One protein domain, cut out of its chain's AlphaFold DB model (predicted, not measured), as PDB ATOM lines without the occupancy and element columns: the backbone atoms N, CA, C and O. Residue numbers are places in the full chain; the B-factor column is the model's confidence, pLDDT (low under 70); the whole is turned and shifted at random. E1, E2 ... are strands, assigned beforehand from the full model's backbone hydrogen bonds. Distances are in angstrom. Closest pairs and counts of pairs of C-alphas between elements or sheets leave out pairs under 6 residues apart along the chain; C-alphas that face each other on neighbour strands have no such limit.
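This is residues 450 to 517 of the 575 residues of an uncharacterized protein of Culex quinquefasciatus (UniProt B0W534). A single strongly twisted sheet of five strands, E1 to E5, zigzags along the chain as four hairpins in a row, staggered so that the inner strands pair with one neighbour over one part and with the other over another part. Before it, residues 450 to 466 make a long loop with no named element; its tip, residues 457 to 462, sticks out as an arm, and residues 482 to 487 in the turn from E2 to E3 also stand free. The printed part has 68 residues with no named helix and five named strands, E1 E2 E3 E4 E5 along the chain, which is also their order across the sheet, all antiparallel. The class is all strand, although under half of the residues, 30 of the 68, are in named elements. The whole is compact, with a radius of gyration of the C-alphas of 12.2 A, and the C-alphas span 39 by 27 by 22 A.

The sheet holds E1, residues 467 to 470, E2, residues 475 to 481, E3, residues 488 to 494, E4, residues 499 to 506, and E5, residues 511 to 514. They form a meander, each strand the antiparallel neighbour of the one before, and each neighbour pair is a hairpin. In the hairpin of E2 and E3, C-alphas 479 and 490 face each other at 4.1 A, and N 480 and O 489 are within hydrogen-bond range at 2.8 A, as are N 489 and O 480 at 2.8 A. The pairing is staggered: E2 pairs with E1 over residues 475 to 478 and with E3 over residues 479 to 481. E1 and E2 are antiparallel at 139 degrees between their directions, with N 477 and O 468 at 2.8 A and N 468 and O 477 at 2.9 A. On the other side of E3, E4 runs antiparallel at 117 degrees, with N 501 and O 492 at 2.8 A. E4 bends by 63 degrees at residue 503; it pairs with E3 over residues 499 to 502 and with E5 over residues 503 to 506. E4 and E5 are antiparallel at 127 degrees, with N 504 and O 513 at 2.9 A. The closest C-alphas of E2 and E4 are those of Thr 477 and Tyr 505, 6.8 A apart. E1 and E5 are the edge strands; E1 is apart from E4 and E5, and E2 is apart from E5.

E4 is the longest strand, 8 residues and 20.1 A from first to last C-alpha, beginning at C-alpha 499 (54.375, -53.090, 44.097). E2 and E3 have 7 residues each and measure 17.2 A and 17.1 A. E1 begins at C-alpha 467 (43.549, -46.985, 37.273) and E5 ends at C-alpha 514 (55.580, -55.126, 31.521); each measures 9.9 A. Residues 456 to 457 form a short antiparallel pairing with residues 462 to 463.

From edge to edge of the sheet the strands' lines turn by 135 degrees, and the way across it turns by 87 degrees. The two C-alphas farthest apart are those of Ala 459 and Asn 517, at 39.1 A. Without the stretches that stand free, the body of 56 residues spans 31 by 28 by 19 A. The link from E2 to E3 is short, with 6 residues; the other three links are tight, with 4 residues each. The printed part has no cut. The mean pLDDT of the printed part is 86.2, and residue 458 is the one printed residue under 70.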
ATOM      1  N   TYR A 450      40.773 -44.022  39.838       86.31
ATOM      2  CA  TYR A 450      40.666 -44.735  41.105       86.31
ATOM      3  C   TYR A 450      42.065 -44.796  41.735       86.31
ATOM      4  O   TYR A 450      42.938 -45.483  41.197       86.31
ATOM      5  N   PRO A 451      42.318 -44.064  42.837       80.56
ATOM      6  CA  PRO A 451      43.645 -43.987  43.437       80.56
ATOM      7  C   PRO A 451      44.045 -45.284  44.148       80.56
ATOM      8  O   PRO A 451      43.181 -46.099  44.473       80.56
ATOM      9  N   PRO A 452      45.344 -45.487  44.429       77.50
ATOM     10  CA  PRO A 452      45.815 -46.584  45.253       77.50
ATOM     11  C   PRO A 452      45.543 -46.290  46.744       77.50
ATOM     12  O   PRO A 452      45.659 -45.138  47.164       77.50
ATOM     13  N   PRO A 453      45.258 -47.314  47.568       70.19
ATOM     14  CA  PRO A 453      44.885 -48.661  47.151       70.19
ATOM     15  C   PRO A 453      43.526 -48.595  46.442       70.19
ATOM     16  O   PRO A 453      42.629 -47.902  46.913       70.19
ATOM     17  N   GLY A 454      43.399 -49.291  45.307       72.94
ATOM     18  CA  GLY A 454      42.171 -49.312  44.507       72.94
ATOM     19  C   GLY A 454      40.897 -49.511  45.342       72.94
ATOM     20  O   GLY A 454      40.937 -50.022  46.465       72.94
ATOM     21  N   GLN A 455      39.748 -49.079  44.828       77.56
ATOM     22  CA  GLN A 455      38.524 -49.064  45.627       77.56
ATOM     23  C   GLN A 455      37.991 -50.474  45.881       77.56
ATOM     24  O   GLN A 455      37.600 -51.191  44.963       77.56
ATOM     25  N   TYR A 456      37.931 -50.855  47.156       74.69
ATOM     26  CA  TYR A 456      37.236 -52.058  47.591       74.69
ATOM     27  C   TYR A 456      35.772 -51.739  47.889       74.69
ATOM     28  O   TYR A 456      35.476 -50.897  48.737       74.69
ATOM     29  N   TYR A 457      34.859 -52.439  47.223       75.19
ATOM     30  CA  TYR A 457      33.428 -52.368  47.484       75.19
ATOM     31  C   TYR A 457      33.032 -53.507  48.433       75.19
ATOM     32  O   TYR A 457      32.830 -54.638  47.984       75.19
ATOM     33  N   PRO A 458      32.880 -53.246  49.747       64.00
ATOM     34  CA  PRO A 458      32.617 -54.298  50.731       64.00
ATOM     35  C   PRO A 458      31.264 -54.988  50.526       64.00
ATOM     36  O   PRO A 458      31.110 -56.146  50.896       64.00
ATOM     37  N   ALA A 459      30.294 -54.307  49.908       71.19
ATOM     38  CA  ALA A 459      28.972 -54.864  49.624       71.19
ATOM     39  C   ALA A 459      28.988 -55.936  48.520       71.19
ATOM     40  O   ALA A 459      28.176 -56.856  48.546       71.19
ATOM     41  N   THR A 460      29.902 -55.822  47.553       77.44
ATOM     42  CA  THR A 460      30.034 -56.760  46.426       77.44
ATOM     43  C   THR A 460      31.269 -57.652  46.548       77.44
ATOM     44  O   THR A 460      31.450 -58.562  45.746       77.44
ATOM     45  N   GLY A 461      32.136 -57.388  47.532       74.06
ATOM     46  CA  GLY A 461      33.452 -58.011  47.650       74.06
ATOM     47  C   GLY A 461      34.396 -57.652  46.497       74.06
ATOM     48  O   GLY A 461      35.436 -58.291  46.342       74.06
ATOM     49  N   GLN A 462      34.037 -56.666  45.671       78.69
ATOM     50  CA  GLN A 462      34.742 -56.353  44.439       78.69
ATOM     51  C   GLN A 462      35.865 -55.354  44.713       78.69
ATOM     52  O   GLN A 462      35.624 -54.240  45.174       78.69
ATOM     53  N   TYR A 463      37.099 -55.754  44.416       78.81
ATOM     54  CA  TYR A 463      38.243 -54.851  44.380       78.81
ATOM     55  C   TYR A 463      38.374 -54.266  42.975       78.81
ATOM     56  O   TYR A 463      38.590 -55.004  42.014       78.81
ATOM     57  N   VAL A 464      38.234 -52.950  42.859       80.00
ATOM     58  CA  VAL A 464      38.587 -52.215  41.646       80.00
ATOM     59  C   VAL A 464      40.051 -51.813  41.789       80.00
ATOM     60  O   VAL A 464      40.358 -51.025  42.684       80.00
ATOM     61  N   PRO A 465      40.970 -52.359  40.974       83.12
ATOM     62  CA  PRO A 465      42.372 -51.961  41.025       83.12
ATOM     63  C   PRO A 465      42.523 -50.459  40.740       83.12
ATOM     64  O   PRO A 465      41.617 -49.842  40.183       83.12
ATOM     65  N   PRO A 466      43.639 -49.833  41.139       87.50
ATOM     66  CA  PRO A 466      43.886 -48.445  40.788       87.50
ATOM     67  C   PRO A 466      44.060 -48.294  39.272       87.50
ATOM     68  O   PRO A 466      44.624 -49.168  38.606       87.50
ATOM     69  N   GLY A 467      43.551 -47.198  38.718       91.44
ATOM     70  CA  GLY A 467      43.549 -46.985  37.273       91.44
ATOM     71  C   GLY A 467      42.512 -45.976  36.808       91.44
ATOM     72  O   GLY A 467      41.819 -45.362  37.615       91.44
ATOM     73  N   GLU A 468      42.419 -45.793  35.500       92.06
ATOM     74  CA  GLU A 468      41.445 -44.915  34.860       92.06
ATOM     75  C   GLU A 468      40.294 -45.722  34.278       92.06
ATOM     76  O   GLU A 468      40.507 -46.653  33.507       92.06
ATOM     77  N   TYR A 469      39.068 -45.330  34.598       90.19
ATOM     78  CA  TYR A 469      37.889 -45.761  33.866       90.19
ATOM     79  C   TYR A 469      37.484 -44.684  32.873       90.19
ATOM     80  O   TYR A 469      37.247 -43.539  33.259       90.19
ATOM     81  N   ASP A 470      37.398 -45.046  31.601       89.56
ATOM     82  CA  ASP A 470      36.855 -44.180  30.567       89.56
ATOM     83  C   ASP A 470      35.369 -44.496  30.359       89.56
ATOM     84  O   ASP A 470      35.010 -45.560  29.851       89.56
ATOM     85  N   PHE A 471      34.493 -43.560  30.734       86.06
ATOM     86  CA  PHE A 471      33.044 -43.718  30.579       86.06
ATOM     87  C   PHE A 471      32.592 -43.766  29.115       86.06
ATOM     88  O   PHE A 471      31.525 -44.315  28.837       86.06
ATOM     89  N   ALA A 472      33.366 -43.196  28.184       87.00
ATOM     90  CA  ALA A 472      33.000 -43.159  26.770       87.00
ATOM     91  C   ALA A 472      33.230 -44.512  26.089       87.00
ATOM     92  O   ALA A 472      32.409 -44.955  25.287       87.00
ATOM     93  N   THR A 473      34.341 -45.173  26.416       87.44
ATOM     94  CA  THR A 473      34.693 -46.489  25.860       87.44
ATOM     95  C   THR A 473      34.252 -47.649  26.752       87.44
ATOM     96  O   THR A 473      34.191 -48.788  26.294       87.44
ATOM     97  N   GLY A 474      33.935 -47.379  28.022       87.38
ATOM     98  CA  GLY A 474      33.657 -48.395  29.036       87.38
ATOM     99  C   GLY A 474      34.895 -49.201  29.442       87.38
ATOM    100  O   GLY A 474      34.758 -50.228  30.111       87.38
ATOM    101  N   VAL A 475      36.092 -48.772  29.029       87.94
ATOM    102  CA  VAL A 475      37.350 -49.483  29.263       87.94
ATOM    103  C   VAL A 475      37.975 -49.009  30.569       87.94
ATOM    104  O   VAL A 475      38.136 -47.813  30.813       87.94
ATOM    105  N   PHE A 476      38.365 -49.969  31.405       89.56
ATOM    106  CA  PHE A 476      39.203 -49.726  32.569       89.56
ATOM    107  C   PHE A 476      40.669 -49.981  32.209       89.56
ATOM    108  O   PHE A 476      41.018 -51.068  31.750       89.56
ATOM    109  N   THR A 477      41.533 -48.996  32.429       92.00
ATOM    110  CA  THR A 477      42.980 -49.103  32.245       92.00
ATOM    111  C   THR A 477      43.670 -49.084  33.610       92.00
ATOM    112  O   THR A 477      43.682 -48.039  34.265       92.00
ATOM    113  N   PRO A 478      44.261 -50.204  34.061       91.88
ATOM    114  CA  PRO A 478      45.048 -50.243  35.289       91.88
ATOM    115  C   PRO A 478      46.250 -49.292  35.226       91.88
ATOM    116  O   PRO A 478      46.930 -49.190  34.200       91.88
ATOM    117  N   GLY A 479      46.519 -48.582  36.319       92.50
ATOM    118  CA  GLY A 479      47.629 -47.637  36.358       92.50
ATOM    119  C   GLY A 479      47.625 -46.714  37.566       92.50
ATOM    120  O   GLY A 479      46.831 -46.852  38.501       92.50
ATOM    121  N   ARG A 480      48.524 -45.733  37.542       90.31
ATOM    122  CA  ARG A 480      48.622 -44.703  38.573       90.31
ATOM    123  C   ARG A 480      48.952 -43.338  37.999       90.31
ATOM    124  O   ARG A 480      49.585 -43.247  36.957       90.31
ATOM    125  N   TYR A 481      48.623 -42.289  38.733       89.25
ATOM    126  CA  TYR A 481      49.180 -40.968  38.465       89.25
ATOM    127  C   TYR A 481      50.541 -40.821  39.142       89.25
ATOM    128  O   TYR A 481      50.700 -41.169  40.314       89.25
ATOM    129  N   ILE A 482      51.530 -40.323  38.402       88.44
ATOM    130  CA  ILE A 482      52.819 -39.921  38.970       88.44
ATOM    131  C   ILE A 482      52.594 -38.587  39.705       88.44
ATOM    132  O   ILE A 482      52.190 -37.626  39.048       88.44
ATOM    133  N   PRO A 483      52.837 -38.496  41.029       79.75
ATOM    134  CA  PRO A 483      52.492 -37.311  41.822       79.75
ATOM    135  C   PRO A 483      53.085 -36.000  41.293       79.75
ATOM    136  O   PRO A 483      52.412 -34.974  41.317       79.75
ATOM    137  N   ASP A 484      54.315 -36.045  40.780       83.25
ATOM    138  CA  ASP A 484      55.054 -34.843  40.377       83.25
ATOM    139  C   ASP A 484      54.643 -34.317  39.000       83.25
ATOM    140  O   ASP A 484      54.699 -33.117  38.739       83.25
ATOM    141  N   THR A 485      54.244 -35.215  38.099       87.81
ATOM    142  CA  THR A 485      53.937 -34.865  36.706       87.81
ATOM    143  C   THR A 485      52.444 -34.865  36.414       87.81
ATOM    144  O   THR A 485      52.028 -34.355  35.376       87.81
ATOM    145  N   ASN A 486      51.636 -35.443  37.307       86.06
ATOM    146  CA  ASN A 486      50.221 -35.724  37.086       86.06
ATOM    147  C   ASN A 486      49.967 -36.485  35.767       86.06
ATOM    148  O   ASN A 486      48.905 -36.371  35.160       86.06
ATOM    149  N   ILE A 487      50.960 -37.254  35.307       90.88
ATOM    150  CA  ILE A 487      50.852 -38.103  34.121       90.88
ATOM    151  C   ILE A 487      50.366 -39.474  34.570       90.88
ATOM    152  O   ILE A 487      50.922 -40.075  35.495       90.88
ATOM    153  N   PHE A 488      49.341 -39.976  33.884       90.69
ATOM    154  CA  PHE A 488      48.883 -41.343  34.058       90.69
ATOM    155  C   PHE A 488      49.908 -42.324  33.479       90.69
ATOM    156  O   PHE A 488      50.187 -42.341  32.281       90.69
ATOM    157  N   GLN A 489      50.468 -43.151  34.351       92.12
ATOM    158  CA  GLN A 489      51.347 -44.258  34.024       92.12
ATOM    159  C   GLN A 489      50.543 -45.555  34.096       92.12
ATOM    160  O   GLN A 489      50.064 -45.943  35.164       92.12
ATOM    161  N   GLN A 490      50.414 -46.238  32.960       93.50
ATOM    162  CA  GLN A 490      49.814 -47.568  32.913       93.50
ATOM    163  C   GLN A 490      50.693 -48.588  33.638       93.50
ATOM    164  O   GLN A 490      51.924 -48.480  33.673       93.50
ATOM    165  N   GLY A 491      50.047 -49.569  34.256       93.44
ATOM    166  CA  GLY A 491      50.749 -50.606  34.990       93.44
ATOM    167  C   GLY A 491      49.837 -51.436  35.873       93.44
ATOM    168  O   GLY A 491      48.666 -51.119  36.078       93.44
ATOM    169  N   GLN A 492      50.397 -52.502  36.424       92.00
ATOM    170  CA  GLN A 492      49.697 -53.395  37.333       92.00
ATOM    171  C   GLN A 492      50.114 -53.100  38.773       92.00
ATOM    172  O   GLN A 492      51.294 -53.154  39.108       92.00
ATOM    173  N   TYR A 493      49.139 -52.805  39.631       89.38
ATOM    174  CA  TYR A 493      49.358 -52.690  41.070       89.38
ATOM    175  C   TYR A 493      49.006 -54.006  41.762       89.38
ATOM    176  O   TYR A 493      47.880 -54.490  41.634       89.38
ATOM    177  N   ASP A 494      49.954 -54.557  42.513       88.56
ATOM    178  CA  ASP A 494      49.717 -55.676  43.416       88.56
ATOM    179  C   ASP A 494      49.404 -55.141  44.827       88.56
ATOM    180  O   ASP A 494      50.292 -54.600  45.495       88.56
ATOM    181  N   PRO A 495      48.159 -55.284  45.320       80.56
ATOM    182  CA  PRO A 495      47.770 -54.777  46.631       80.56
ATOM    183  C   PRO A 495      48.437 -55.508  47.802       80.56
ATOM    184  O   PRO A 495      48.493 -54.936  48.892       80.56
ATOM    185  N   LEU A 496      48.926 -56.741  47.613       85.62
ATOM    186  CA  LEU A 496      49.566 -57.530  48.674       85.62
ATOM    187  C   LEU A 496      50.993 -57.057  48.932       85.62
ATOM    188  O   LEU A 496      51.404 -56.899  50.080       85.62
ATOM    189  N   THR A 497      51.746 -56.839  47.858       87.19
ATOM    190  CA  THR A 497      53.149 -56.414  47.931       87.19
ATOM    191  C   THR A 497      53.307 -54.899  47.882       87.19
ATOM    192  O   THR A 497      54.389 -54.392  48.167       87.19
ATOM    193  N   GLN A 498      52.236 -54.175  47.538       87.38
ATOM    194  CA  GLN A 498      52.240 -52.735  47.273       87.38
ATOM    195  C   GLN A 498      53.220 -52.353  46.153       87.38
ATOM    196  O   GLN A 498      53.717 -51.228  46.096       87.38
ATOM    197  N   ILE A 499      53.501 -53.293  45.247       90.62
ATOM    198  CA  ILE A 499      54.375 -53.090  44.097       90.62
ATOM    199  C   ILE A 499      53.525 -52.673  42.900       90.62
ATOM    200  O   ILE A 499      52.520 -53.298  42.566       90.62
ATOM    201  N   PHE A 500      53.952 -51.607  42.236       91.62
ATOM    202  CA  PHE A 500      53.437 -51.179  40.950       91.62
ATOM    203  C   PHE A 500      54.423 -51.556  39.850       91.62
ATOM    204  O   PHE A 500      55.548 -51.066  39.852       91.62
ATOM    205  N   THR A 501      54.007 -52.376  38.895       94.44
ATOM    206  CA  THR A 501      54.810 -52.730  37.722       94.44
ATOM    207  C   THR A 501      54.352 -51.888  36.533       94.44
ATOM    208  O   THR A 501      53.229 -52.093  36.067       94.44
ATOM    209  N   PRO A 502      55.172 -50.941  36.038       94.25
ATOM    210  CA  PRO A 502      54.863 -50.185  34.828       94.25
ATOM    211  C   PRO A 502      54.751 -51.106  33.609       94.25
ATOM    212  O   PRO A 502      55.446 -52.119  33.506       94.25
ATOM    213  N   GLY A 503      53.866 -50.764  32.682       94.06
ATOM    214  CA  GLY A 503      53.653 -51.540  31.463       94.06
ATOM    215  C   GLY A 503      52.423 -51.079  30.707       94.06
ATOM    216  O   GLY A 503      51.777 -50.108  31.094       94.06
ATOM    217  N   SER A 504      52.085 -51.782  29.636       91.06
ATOM    218  CA  SER A 504      50.870 -51.536  28.865       91.06
ATOM    219  C   SER A 504      49.832 -52.620  29.133       91.06
ATOM    220  O   SER A 504      50.153 -53.793  29.339       91.06
ATOM    221  N   TYR A 505      48.568 -52.210  29.140       87.94
ATOM    222  CA  TYR A 505      47.443 -53.133  29.176       87.94
ATOM    223  C   TYR A 505      46.797 -53.157  27.796       87.94
ATOM    224  O   TYR A 505      46.367 -52.112  27.309       87.94
ATOM    225  N   ASP A 506      46.745 -54.324  27.157       86.50
ATOM    226  CA  ASP A 506      46.012 -54.487  25.905       86.50
ATOM    227  C   ASP A 506      44.516 -54.681  26.231       86.50
ATOM    228  O   ASP A 506      44.119 -55.721  26.771       86.50
ATOM    229  N   PRO A 507      43.658 -53.685  25.936       79.69
ATOM    230  CA  PRO A 507      42.247 -53.734  26.302       79.69
ATOM    231  C   PRO A 507      41.463 -54.796  25.516       79.69
ATOM    232  O   PRO A 507      40.337 -55.111  25.897       79.69
ATOM    233  N   SER A 508      42.022 -55.348  24.430       83.44
ATOM    234  CA  SER A 508      41.337 -56.333  23.584       83.44
ATOM    235  C   SER A 508      41.364 -57.753  24.157       83.44
ATOM    236  O   SER A 508      40.410 -58.510  23.982       83.44
ATOM    237  N   ASN A 509      42.436 -58.114  24.863       85.75
ATOM    238  CA  ASN A 509      42.661 -59.453  25.422       85.75
ATOM    239  C   ASN A 509      42.872 -59.435  26.945       85.75
ATOM    240  O   ASN A 509      42.933 -60.497  27.567       85.75
ATOM    241  N   GLY A 510      42.970 -58.250  27.550       82.81
ATOM    242  CA  GLY A 510      43.237 -58.080  28.972       82.81
ATOM    243  C   GLY A 510      44.651 -58.492  29.391       82.81
ATOM    244  O   GLY A 510      44.893 -58.744  30.576       82.81
ATOM    245  N   GLN A 511      45.577 -58.611  28.437       90.56
ATOM    246  CA  GLN A 511      46.952 -59.005  28.693       90.56
ATOM    247  C   GLN A 511      47.772 -57.793  29.142       90.56
ATOM    248  O   GLN A 511      47.768 -56.736  28.512       90.56
ATOM    249  N   PHE A 512      48.516 -57.976  30.230       92.31
ATOM    250  CA  PHE A 512      49.507 -57.014  30.688       92.31
ATOM    251  C   PHE A 512      50.880 -57.342  30.095       92.31
ATOM    252  O   PHE A 512      51.338 -58.487  30.170       92.31
ATOM    253  N   VAL A 513      51.544 -56.332  29.534       94.25
ATOM    254  CA  VAL A 513      52.923 -56.416  29.049       94.25
ATOM    255  C   VAL A 513      53.776 -55.456  29.882       94.25
ATOM    256  O   VAL A 513      53.608 -54.241  29.757       94.25
ATOM    257  N   PRO A 514      54.676 -55.967  30.744       93.62
ATOM    258  CA  PRO A 514      55.580 -55.126  31.521       93.62
ATOM    259  C   PRO A 514      56.466 -54.267  30.617       93.62
ATOM    260  O   PRO A 514      56.935 -54.735  29.578       93.62
ATOM    261  N   ASP A 515      56.725 -53.033  31.036       92.31
ATOM    262  CA  ASP A 515      57.666 -52.155  30.347       92.31
ATOM    263  C   ASP A 515      59.109 -52.635  30.607       92.31
ATOM    264  O   ASP A 515      59.542 -52.660  31.761       92.31
ATOM    265  N   PRO A 516      59.892 -52.995  29.571       90.00
ATOM    266  CA  PRO A 516      61.275 -53.436  29.749       90.00
ATOM    267  C   PRO A 516      62.203 -52.357  30.319       90.00
ATOM    268  O   PRO A 516      63.241 -52.688  30.889       90.00
ATOM    269  N   ASN A 517      61.861 -51.077  30.140       92.12
ATOM    270  CA  ASN A 517      62.712 -49.955  30.536       92.12
ATOM    271  C   ASN A 517      62.404 -49.444  31.947       92.12
ATOM    272  O   ASN A 517      63.215 -48.720  32.522       92.12
TER     273      ASN A 517